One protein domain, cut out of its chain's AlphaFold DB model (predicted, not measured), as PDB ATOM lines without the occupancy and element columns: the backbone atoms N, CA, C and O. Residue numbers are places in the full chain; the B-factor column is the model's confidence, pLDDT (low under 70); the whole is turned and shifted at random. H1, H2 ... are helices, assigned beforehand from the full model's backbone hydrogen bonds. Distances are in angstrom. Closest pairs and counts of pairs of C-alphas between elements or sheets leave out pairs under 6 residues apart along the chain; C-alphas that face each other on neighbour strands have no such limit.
ATOM      1  N   LEU A 191     -39.807  -8.120  42.441       93.88
ATOM      2  CA  LEU A 191     -39.066  -9.343  42.125       93.88
ATOM      3  C   LEU A 191     -37.595  -9.065  41.808       93.88
ATOM      4  O   LEU A 191     -36.746  -9.892  42.139       93.88
ATOM      5  N   GLU A 192     -37.290  -7.943  41.158       94.38
ATOM      6  CA  GLU A 192     -35.916  -7.497  40.913       94.38
ATOM      7  C   GLU A 192     -35.223  -7.099  42.219       94.38
ATOM      8  O   GLU A 192     -34.114  -7.561  42.489       94.38
ATOM      9  N   LEU A 193     -35.921  -6.371  43.095       94.81
ATOM     10  CA  LEU A 193     -35.475  -6.081  44.454       94.81
ATOM     11  C   LEU A 193     -35.167  -7.378  45.216       94.81
ATOM     12  O   LEU A 193     -34.210  -7.447  45.977       94.81
ATOM     13  N   MET A 194     -35.938  -8.437  44.988       94.69
ATOM     14  CA  MET A 194     -35.710  -9.747  45.597       94.69
ATOM     15  C   MET A 194     -34.709 -10.636  44.848       94.69
ATOM     16  O   MET A 194     -34.421 -11.734  45.327       94.69
ATOM     17  N   SER A 195     -34.139 -10.202  43.718       94.25
ATOM     18  CA  SER A 195     -33.164 -11.000  42.957       94.25
ATOM     19  C   SER A 195     -32.007 -11.535  43.816       94.25
ATOM     20  O   SER A 195     -31.685 -12.718  43.679       94.25
ATOM     21  N   PRO A 196     -31.447 -10.771  44.784       94.94
ATOM     22  CA  PRO A 196     -30.435 -11.285  45.708       94.94
ATOM     23  C   PRO A 196     -30.834 -12.578  46.432       94.94
ATOM     24  O   PRO A 196     -29.989 -13.448  46.626       94.94
ATOM     25  N   PHE A 197     -32.110 -12.775  46.779       93.12
ATOM     26  CA  PHE A 197     -32.560 -14.024  47.404       93.12
ATOM     27  C   PHE A 197     -32.450 -15.206  46.447       93.12
ATOM     28  O   PHE A 197     -31.908 -16.253  46.801       93.12
ATOM     29  N   PHE A 198     -32.957 -15.040  45.231       91.56
ATOM     30  CA  PHE A 198     -32.978 -16.115  44.245       91.56
ATOM     31  C   PHE A 198     -31.578 -16.438  43.715       91.56
ATOM     32  O   PHE A 198     -31.300 -17.589  43.400       91.56
ATOM     33  N   GLU A 199     -30.693 -15.445  43.646       92.12
ATOM     34  CA  GLU A 199     -29.323 -15.624  43.163       92.12
ATOM     35  C   GLU A 199     -28.361 -16.156  44.226       92.12
ATOM     36  O   GLU A 199     -27.457 -16.919  43.895       92.12
ATOM     37  N   PHE A 200     -28.508 -15.719  45.481       93.06
ATOM     38  CA  PHE A 200     -27.508 -15.970  46.522       93.06
ATOM     39  C   PHE A 200     -28.003 -16.888  47.642       93.06
ATOM     40  O   PHE A 200     -27.251 -17.738  48.116       93.06
ATOM     41  N   ILE A 201     -29.259 -16.745  48.071       91.31
ATOM     42  CA  ILE A 201     -29.820 -17.567  49.155       91.31
ATOM     43  C   ILE A 201     -30.287 -18.931  48.627       91.31
ATOM     44  O   ILE A 201     -30.181 -19.936  49.334       91.31
ATOM     45  N   SER A 202     -30.774 -18.993  47.385       87.44
ATOM     46  CA  SER A 202     -31.197 -20.247  46.756       87.44
ATOM     47  C   SER A 202     -29.992 -21.166  46.541       87.44
ATOM     48  O   SER A 202     -29.190 -20.964  45.634       87.44
ATOM     49  N   THR A 203     -29.857 -22.203  47.372       80.00
ATOM     50  CA  THR A 203     -28.782 -23.203  47.220       80.00
ATOM     51  C   THR A 203     -28.943 -24.014  45.933       80.00
ATOM     52  O   THR A 203     -27.960 -24.440  45.332       80.00
ATOM     53  N   ASP A 204     -30.193 -24.222  45.518       86.00
ATOM     54  CA  ASP A 204     -30.579 -24.898  44.285       86.00
ATOM     55  C   ASP A 204     -31.674 -24.057  43.602       86.00
ATOM     56  O   ASP A 204     -32.677 -23.742  44.256       86.00
ATOM     57  N   PRO A 205     -31.505 -23.643  42.333       84.88
ATOM     58  CA  PRO A 205     -32.520 -22.875  41.610       84.88
ATOM     59  C   PRO A 205     -33.863 -23.612  41.497       84.88
ATOM     60  O   PRO A 205     -34.901 -22.953  41.425       84.88
ATOM     61  N   ASP A 206     -33.864 -24.948  41.537       89.56
ATOM     62  CA  ASP A 206     -35.081 -25.763  41.445       89.56
ATOM     63  C   ASP A 206     -35.779 -25.959  42.803       89.56
ATOM     64  O   ASP A 206     -36.954 -26.331  42.851       89.56
ATOM     65  N   LEU A 207     -35.077 -25.724  43.920       90.38
ATOM     66  CA  LEU A 207     -35.648 -25.828  45.268       90.38
ATOM     67  C   LEU A 207     -36.358 -24.533  45.686       90.38
ATOM     68  O   LEU A 207     -37.345 -24.584  46.421       90.38
ATOM     69  N   GLY A 208     -35.874 -23.390  45.197       92.44
ATOM     70  CA  GLY A 208     -36.386 -22.067  45.533       92.44
ATOM     71  C   GLY A 208     -35.836 -21.508  46.844       92.44
ATOM     72  O   GLY A 208     -34.909 -22.044  47.454       92.44
ATOM     73  N   VAL A 209     -36.430 -20.401  47.287       95.25
ATOM     74  CA  VAL A 209     -35.980 -19.649  48.463       95.25
ATOM     75  C   VAL A 209     -36.734 -20.131  49.705       95.25
ATOM     76  O   VAL A 209     -37.951 -20.322  49.633       95.25
ATOM     77  N   PRO A 210     -36.059 -20.316  50.854       96.31
ATOM     78  CA  PRO A 210     -36.728 -20.638  52.111       96.31
ATOM     79  C   PRO A 210     -37.765 -19.576  52.510       96.31
ATOM     80  O   PRO A 210     -37.448 -18.388  52.571       96.31
ATOM     81  N   ILE A 211     -38.987 -19.998  52.844       96.69
ATOM     82  CA  ILE A 211     -40.086 -19.083  53.205       96.69
ATOM     83  C   ILE A 211     -39.736 -18.263  54.452       96.69
ATOM     84  O   ILE A 211     -40.027 -17.074  54.488       96.69
ATOM     85  N   ASP A 212     -39.050 -18.854  55.433       96.56
ATOM     86  CA  ASP A 212     -38.667 -18.158  56.671       96.56
ATOM     87  C   ASP A 212     -37.749 -16.955  56.391       96.56
ATOM     88  O   ASP A 212     -37.841 -15.934  57.062       96.56
ATOM     89  N   ALA A 213     -36.916 -17.034  55.350       96.44
ATOM     90  CA  ALA A 213     -36.045 -15.935  54.943       96.44
ATOM     91  C   ALA A 213     -36.841 -14.769  54.347       96.44
ATOM     92  O   ALA A 213     -36.522 -13.609  54.595       96.44
ATOM     93  N   LEU A 214     -37.891 -15.086  53.583       96.94
ATOM     94  CA  LEU A 214     -38.810 -14.093  53.032       96.94
ATOM     95  C   LEU A 214     -39.658 -13.454  54.127       96.94
ATOM     96  O   LEU A 214     -39.854 -12.245  54.108       96.94
ATOM     97  N   VAL A 215     -40.129 -14.250  55.089       97.44
ATOM     98  CA  VAL A 215     -40.839 -13.747  56.271       97.44
ATOM     99  C   VAL A 215     -39.966 -12.741  57.013       97.44
ATOM    100  O   VAL A 215     -40.394 -11.610  57.202       97.44
ATOM    101  N   ILE A 216     -38.718 -13.103  57.326       97.31
ATOM    102  CA  ILE A 216     -37.757 -12.211  57.987       97.31
ATOM    103  C   ILE A 216     -37.540 -10.912  57.190       97.31
ATOM    104  O   ILE A 216     -37.511  -9.828  57.766       97.31
ATOM    105  N   PHE A 217     -37.411 -11.011  55.867       97.56
ATOM    106  CA  PHE A 217     -37.208  -9.856  54.994       97.56
ATOM    107  C   PHE A 217     -38.389  -8.900  54.960       97.56
ATOM    108  O   PHE A 217     -38.219  -7.685  55.040       97.56
ATOM    109  N   PHE A 218     -39.597  -9.439  54.832       97.00
ATOM    110  CA  PHE A 218     -40.796  -8.616  54.795       97.00
ATOM    111  C   PHE A 218     -41.192  -8.087  56.167       97.00
ATOM    112  O   PHE A 218     -41.806  -7.024  56.235       97.00
ATOM    113  N   ASP A 219     -40.801  -8.770  57.239       97.12
ATOM    114  CA  ASP A 219     -40.933  -8.268  58.601       97.12
ATOM    115  C   ASP A 219     -39.981  -7.088  58.868       97.12
ATOM    116  O   ASP A 219     -40.437  -6.042  59.330       97.12
ATOM    117  N   ASP A 220     -38.711  -7.164  58.437       97.38
ATOM    118  CA  ASP A 220     -37.760  -6.032  58.499       97.38
ATOM    119  C   ASP A 220     -38.284  -4.799  57.735       97.38
ATOM    120  O   ASP A 220     -38.072  -3.660  58.144       97.38
ATOM    121  N   LYS A 221     -39.047  -5.028  56.658       95.50
ATOM    122  CA  LYS A 221     -39.738  -3.993  55.864       95.50
ATOM    123  C   LYS A 221     -41.117  -3.592  56.406       95.50
ATOM    124  O   LYS A 221     -41.793  -2.757  55.811       95.50
ATOM    125  N   ASN A 222     -41.563  -4.189  57.509       94.94
ATOM    126  CA  ASN A 222     -42.875  -3.990  58.129       94.94
ATOM    127  C   ASN A 222     -44.086  -4.243  57.193       94.94
ATOM    128  O   ASN A 222     -45.112  -3.563  57.295       94.94
ATOM    129  N   ILE A 223     -44.013  -5.241  56.300       94.44
ATOM    130  CA  ILE A 223     -45.104  -5.647  55.387       94.44
ATOM    131  C   ILE A 223     -45.890  -6.836  55.969       94.44
ATOM    132  O   ILE A 223     -45.936  -7.935  55.408       94.44
ATOM    133  N   LYS A 224     -46.559  -6.607  57.103       94.31
ATOM    134  CA  LYS A 224     -47.221  -7.650  57.917       94.31
ATOM    135  C   LYS A 224     -48.192  -8.547  57.145       94.31
ATOM    136  O   LYS A 224     -48.171  -9.757  57.296       94.31
ATOM    137  N   LYS A 225     -49.002  -7.979  56.245       92.50
ATOM    138  CA  LYS A 225     -49.980  -8.756  55.458       92.50
ATOM    139  C   LYS A 225     -49.326  -9.812  54.560       92.50
ATOM    140  O   LYS A 225     -49.903 -10.873  54.338       92.50
ATOM    141  N   LEU A 226     -48.146  -9.511  54.016       94.38
ATOM    142  CA  LEU A 226     -47.396 -10.465  53.204       94.38
ATOM    143  C   LEU A 226     -46.736 -11.525  54.090       94.38
ATOM    144  O   LEU A 226     -46.759 -12.699  53.726       94.38
ATOM    145  N   VAL A 227     -46.232 -11.127  55.262       96.69
ATOM    146  CA  VAL A 227     -45.735 -12.049  56.295       96.69
ATOM    147  C   VAL A 227     -46.822 -13.054  56.692       96.69
ATOM    148  O   VAL A 227     -46.608 -14.253  56.526       96.69
ATOM    149  N   ASP A 228     -48.016 -12.590  57.068       95.94
ATOM    150  CA  ASP A 228     -49.153 -13.444  57.448       95.94
ATOM    151  C   ASP A 228     -49.494 -14.472  56.351       95.94
ATOM    152  O   ASP A 228     -49.780 -15.646  56.615       95.94
ATOM    153  N   HIS A 229     -49.463 -14.041  55.085       95.50
ATOM    154  CA  HIS A 229     -49.763 -14.910  53.948       95.50
ATOM    155  C   HIS A 229     -48.655 -15.944  53.722       95.50
ATOM    156  O   HIS A 229     -48.945 -17.128  53.538       95.50
ATOM    157  N   LEU A 230     -47.385 -15.542  53.809       96.50
ATOM    158  CA  LEU A 230     -46.240 -16.452  53.728       96.50
ATOM    159  C   LEU A 230     -46.238 -17.475  54.874       96.50
ATOM    160  O   LEU A 230     -46.003 -18.661  54.636       96.50
ATOM    161  N   GLU A 231     -46.592 -17.071  56.092       96.81
ATOM    162  CA  GLU A 231     -46.746 -17.972  57.238       96.81
ATOM    163  C   GLU A 231     -47.911 -18.954  57.065       96.81
ATOM    164  O   GLU A 231     -47.807 -20.137  57.421       96.81
ATOM    165  N   ALA A 232     -49.014 -18.522  56.450       95.50
ATOM    166  CA  ALA A 232     -50.102 -19.419  56.075       95.50
ATOM    167  C   ALA A 232     -49.650 -20.441  55.015       95.50
ATOM    168  O   ALA A 232     -50.023 -21.618  55.092       95.50
ATOM    169  N   TYR A 233     -48.818 -20.032  54.051       94.25
ATOM    170  CA  TYR A 233     -48.179 -20.941  53.090       94.25
ATOM    171  C   TYR A 233     -47.229 -21.927  53.782       94.25
ATOM    172  O   TYR A 233     -47.281 -23.128  53.488       94.25
ATOM    173  N   ARG A 234     -46.443 -21.459  54.756       95.69
ATOM    174  CA  ARG A 234     -45.564 -22.288  55.592       95.69
ATOM    175  C   ARG A 234     -46.346 -23.337  56.381       95.69
ATOM    176  O   ARG A 234     -46.015 -24.522  56.357       95.69
ATOM    177  N   SER A 235     -47.453 -22.930  56.996       96.38
ATOM    178  CA  SER A 235     -48.344 -23.793  57.788       96.38
ATOM    179  C   SER A 235     -48.984 -24.923  56.970       96.38
ATOM    180  O   SER A 235     -49.393 -25.944  57.524       96.38
ATOM    181  N   ARG A 236     -49.040 -24.791  55.638       96.31
ATOM    182  CA  ARG A 236     -49.477 -25.855  54.712       96.31
ATOM    183  C   ARG A 236     -48.376 -26.887  54.418       96.31
ATOM    184  O   ARG A 236     -48.597 -27.788  53.610       96.31
ATOM    185  N   GLY A 237     -47.213 -26.777  55.062       96.12
ATOM    186  CA  GLY A 237     -46.086 -27.703  54.940       96.12
ATOM    187  C   GLY A 237     -45.103 -27.368  53.819       96.12
ATOM    188  O   GLY A 237     -44.245 -28.193  53.508       96.12
ATOM    189  N   ARG A 238     -45.212 -26.187  53.196       95.88
ATOM    190  CA  ARG A 238     -44.194 -25.696  52.259       95.88
ATOM    191  C   ARG A 238     -43.090 -25.001  53.047       95.88
ATOM    192  O   ARG A 238     -43.380 -24.208  53.928       95.88
ATOM    193  N   THR A 239     -41.835 -25.298  52.742       95.44
ATOM    194  CA  THR A 239     -40.680 -24.652  53.390       95.44
ATOM    195  C   THR A 239     -39.915 -23.739  52.443       95.44
ATOM    196  O   THR A 239     -39.190 -22.866  52.905       95.44
ATOM    197  N   HIS A 240     -40.099 -23.925  51.136       96.06
ATOM    198  CA  HIS A 240     -39.464 -23.151  50.078       96.06
ATOM    199  C   HIS A 240     -40.515 -22.698  49.069       96.06
ATOM    200  O   HIS A 240     -41.588 -23.309  48.966       96.06
ATOM    201  N   ILE A 241     -40.199 -21.629  48.346       95.69
ATOM    202  CA  ILE A 241     -41.040 -21.070  47.297       95.69
ATOM    203  C   ILE A 241     -40.191 -20.701  46.079       95.69
ATOM    204  O   ILE A 241     -39.121 -20.098  46.198       95.69
ATOM    205  N   LEU A 242     -40.659 -21.093  44.896       95.75
ATOM    206  CA  LEU A 242     -40.042 -20.698  43.629       95.75
ATOM    207  C   LEU A 242     -40.430 -19.265  43.261       95.75
ATOM    208  O   LEU A 242     -41.463 -18.762  43.701       95.75
ATOM    209  N   ARG A 243     -39.644 -18.624  42.388       94.75
ATOM    210  CA  ARG A 243     -39.928 -17.260  41.912       94.75
ATOM    211  C   ARG A 243     -41.341 -17.136  41.334       94.75
ATOM    212  O   ARG A 243     -42.092 -16.274  41.770       94.75
ATOM    213  N   ASP A 244     -41.727 -18.039  40.433       94.50
ATOM    214  CA  ASP A 244     -43.056 -18.036  39.801       94.50
ATOM    215  C   ASP A 244     -44.189 -18.299  40.804       94.50
ATOM    216  O   ASP A 244     -45.276 -17.732  40.698       94.50
ATOM    217  N   GLU A 245     -43.941 -19.147  41.808       95.25
ATOM    218  CA  GLU A 245     -44.910 -19.380  42.878       95.25
ATOM    219  C   GLU A 245     -45.086 -18.133  43.744       95.25
ATOM    220  O   GLU A 245     -46.207 -17.824  44.140       95.25
ATOM    221  N   PHE A 246     -44.008 -17.394  44.006       95.81
ATOM    222  CA  PHE A 246     -44.071 -16.141  44.748       95.81
ATOM    223  C   PHE A 246     -44.856 -15.061  43.989       95.81
ATOM    224  O   PHE A 246     -45.644 -14.349  44.605       95.81
ATOM    225  N   VAL A 247     -44.751 -15.000  42.654       95.06
ATOM    226  CA  VAL A 247     -45.626 -14.134  41.837       95.06
ATOM    227  C   VAL A 247     -47.098 -14.482  42.053       95.06
ATOM    228  O   VAL A 247     -47.905 -13.598  42.319       95.06
ATOM    229  N   ALA A 248     -47.446 -15.771  42.033       94.19
ATOM    230  CA  ALA A 248     -48.822 -16.200  42.275       94.19
ATOM    231  C   ALA A 248     -49.314 -15.841  43.691       94.19
ATOM    232  O   ALA A 248     -50.486 -15.506  43.869       94.19
ATOM    233  N   VAL A 249     -48.426 -15.887  44.692       94.38
ATOM    234  CA  VAL A 249     -48.710 -15.440  46.066       94.38
ATOM    235  C   VAL A 249     -49.006 -13.940  46.102       94.38
ATOM    236  O   VAL A 249     -49.978 -13.539  46.743       94.38
ATOM    237  N   LEU A 250     -48.215 -13.124  45.399       93.62
ATOM    238  CA  LEU A 250     -48.448 -11.682  45.285       93.62
ATOM    239  C   LEU A 250     -49.765 -11.375  44.563       93.62
ATOM    240  O   LEU A 250     -50.553 -10.580  45.068       93.62
ATOM    241  N   ASP A 251     -50.049 -12.045  43.447       93.00
ATOM    242  CA  ASP A 251     -51.294 -11.871  42.689       93.00
ATOM    243  C   ASP A 251     -52.533 -12.245  43.518       93.00
ATOM    244  O   ASP A 251     -53.544 -11.534  43.501       93.00
ATOM    245  N   GLU A 252     -52.469 -13.347  44.276       92.31
ATOM    246  CA  GLU A 252     -53.538 -13.773  45.192       92.31
ATOM    247  C   GLU A 252     -53.828 -12.688  46.231       92.31
ATOM    248  O   GLU A 252     -54.983 -12.356  46.503       92.31
ATOM    249  N   LEU A 253     -52.771 -12.109  46.786       91.69
ATOM    250  CA  LEU A 253     -52.831 -11.125  47.851       91.69
ATOM    251  C   LEU A 253     -53.279  -9.741  47.332       91.69
ATOM    252  O   LEU A 253     -54.124  -9.096  47.960       91.69
ATOM    253  N   LEU A 254     -52.854  -9.342  46.131       88.25
ATOM    254  CA  LEU A 254     -53.395  -8.181  45.416       88.25
ATOM    255  C   LEU A 254     -54.893  -8.351  45.124       88.25
ATOM    256  O   LEU A 254     -55.677  -7.438  45.390       88.25
ATOM    257  N   THR A 255     -55.309  -9.539  44.677       91.25
ATOM    258  CA  THR A 255     -56.721  -9.868  44.408       91.25
ATOM    259  C   THR A 255     -57.566  -9.924  45.691       91.25
ATOM    260  O   THR A 255     -58.741  -9.553  45.705       91.25
ATOM    261  N   ALA A 256     -56.998 -10.368  46.812       88.69
ATOM    262  CA  ALA A 256     -57.703 -10.391  48.094       88.69
ATOM    263  C   ALA A 256     -57.980  -8.974  48.630       88.69
ATOM    264  O   ALA A 256     -58.996  -8.743  49.289       88.69
ATOM    265  N   SER A 257     -57.107  -8.017  48.314       84.38
ATOM    266  CA  SER A 257     -57.215  -6.632  48.780       84.38
ATOM    267  C   SER A 257     -58.230  -5.770  48.014       84.38
ATOM    268  O   SER A 257     -58.482  -4.633  48.409       84.38
ATOM    269  N   GLU A 258     -58.883  -6.291  46.961       79.88
ATOM    270  CA  GLU A 258     -59.763  -5.499  46.082       79.88
ATOM    271  C   GLU A 258     -61.026  -4.913  46.741       79.88
ATOM    272  O   GLU A 258     -61.722  -4.102  46.125       79.88
ATOM    273  N   GLY A 259     -61.326  -5.292  47.984       77.00
ATOM    274  CA  GLY A 259     -62.501  -4.837  48.733       77.00
ATOM    275  C   GLY A 259     -62.218  -3.962  49.956       77.00
ATOM    276  O   GLY A 259     -63.179  -3.538  50.604       77.00
TER     277      GLY A 259
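This is residues 191 to 259 of the 650 residues of an uncharacterized protein of Chlorobi bacterium OLB7 (UniProt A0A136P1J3). A hairpin of two helices, H2 and H3, makes one layer; the long H4 crosses H3 steeply on one side of it, short H1 lies near Arg 243 of H4, and residues 254 to 259 stick out. The 69 printed residues, all helix in class, have four named helices, H1 to H4. The whole is compact, radius of gyration of the C-alphas 11.7 A, spanning 38 by 24 by 18 A.

H1, residues 195 to 201, is close to but not clearly touching H4, residues 243 to 259. H2, residues 211 to 220, and H3, residues 224 to 235, touch as a hairpin, closest C-alphas Val 215 and Val 227, 5.2 A. H3 and H4 only just touch, with 3 pairs of C-alphas within 8 A, closest Leu 226 and Leu 253, 7.7 A. Every O i to N i+4 pair is within hydrogen-bond range in H1, H2 and H3, and 11 of 13 in H4.

H1 begins at C-alpha 195 (-33.164, -11.000, 42.957). H4, 26.7 A long, ends at C-alpha 259 (-62.501, -4.837, 48.733).

The printed part has no cut and no long link; no printed residue is under 70.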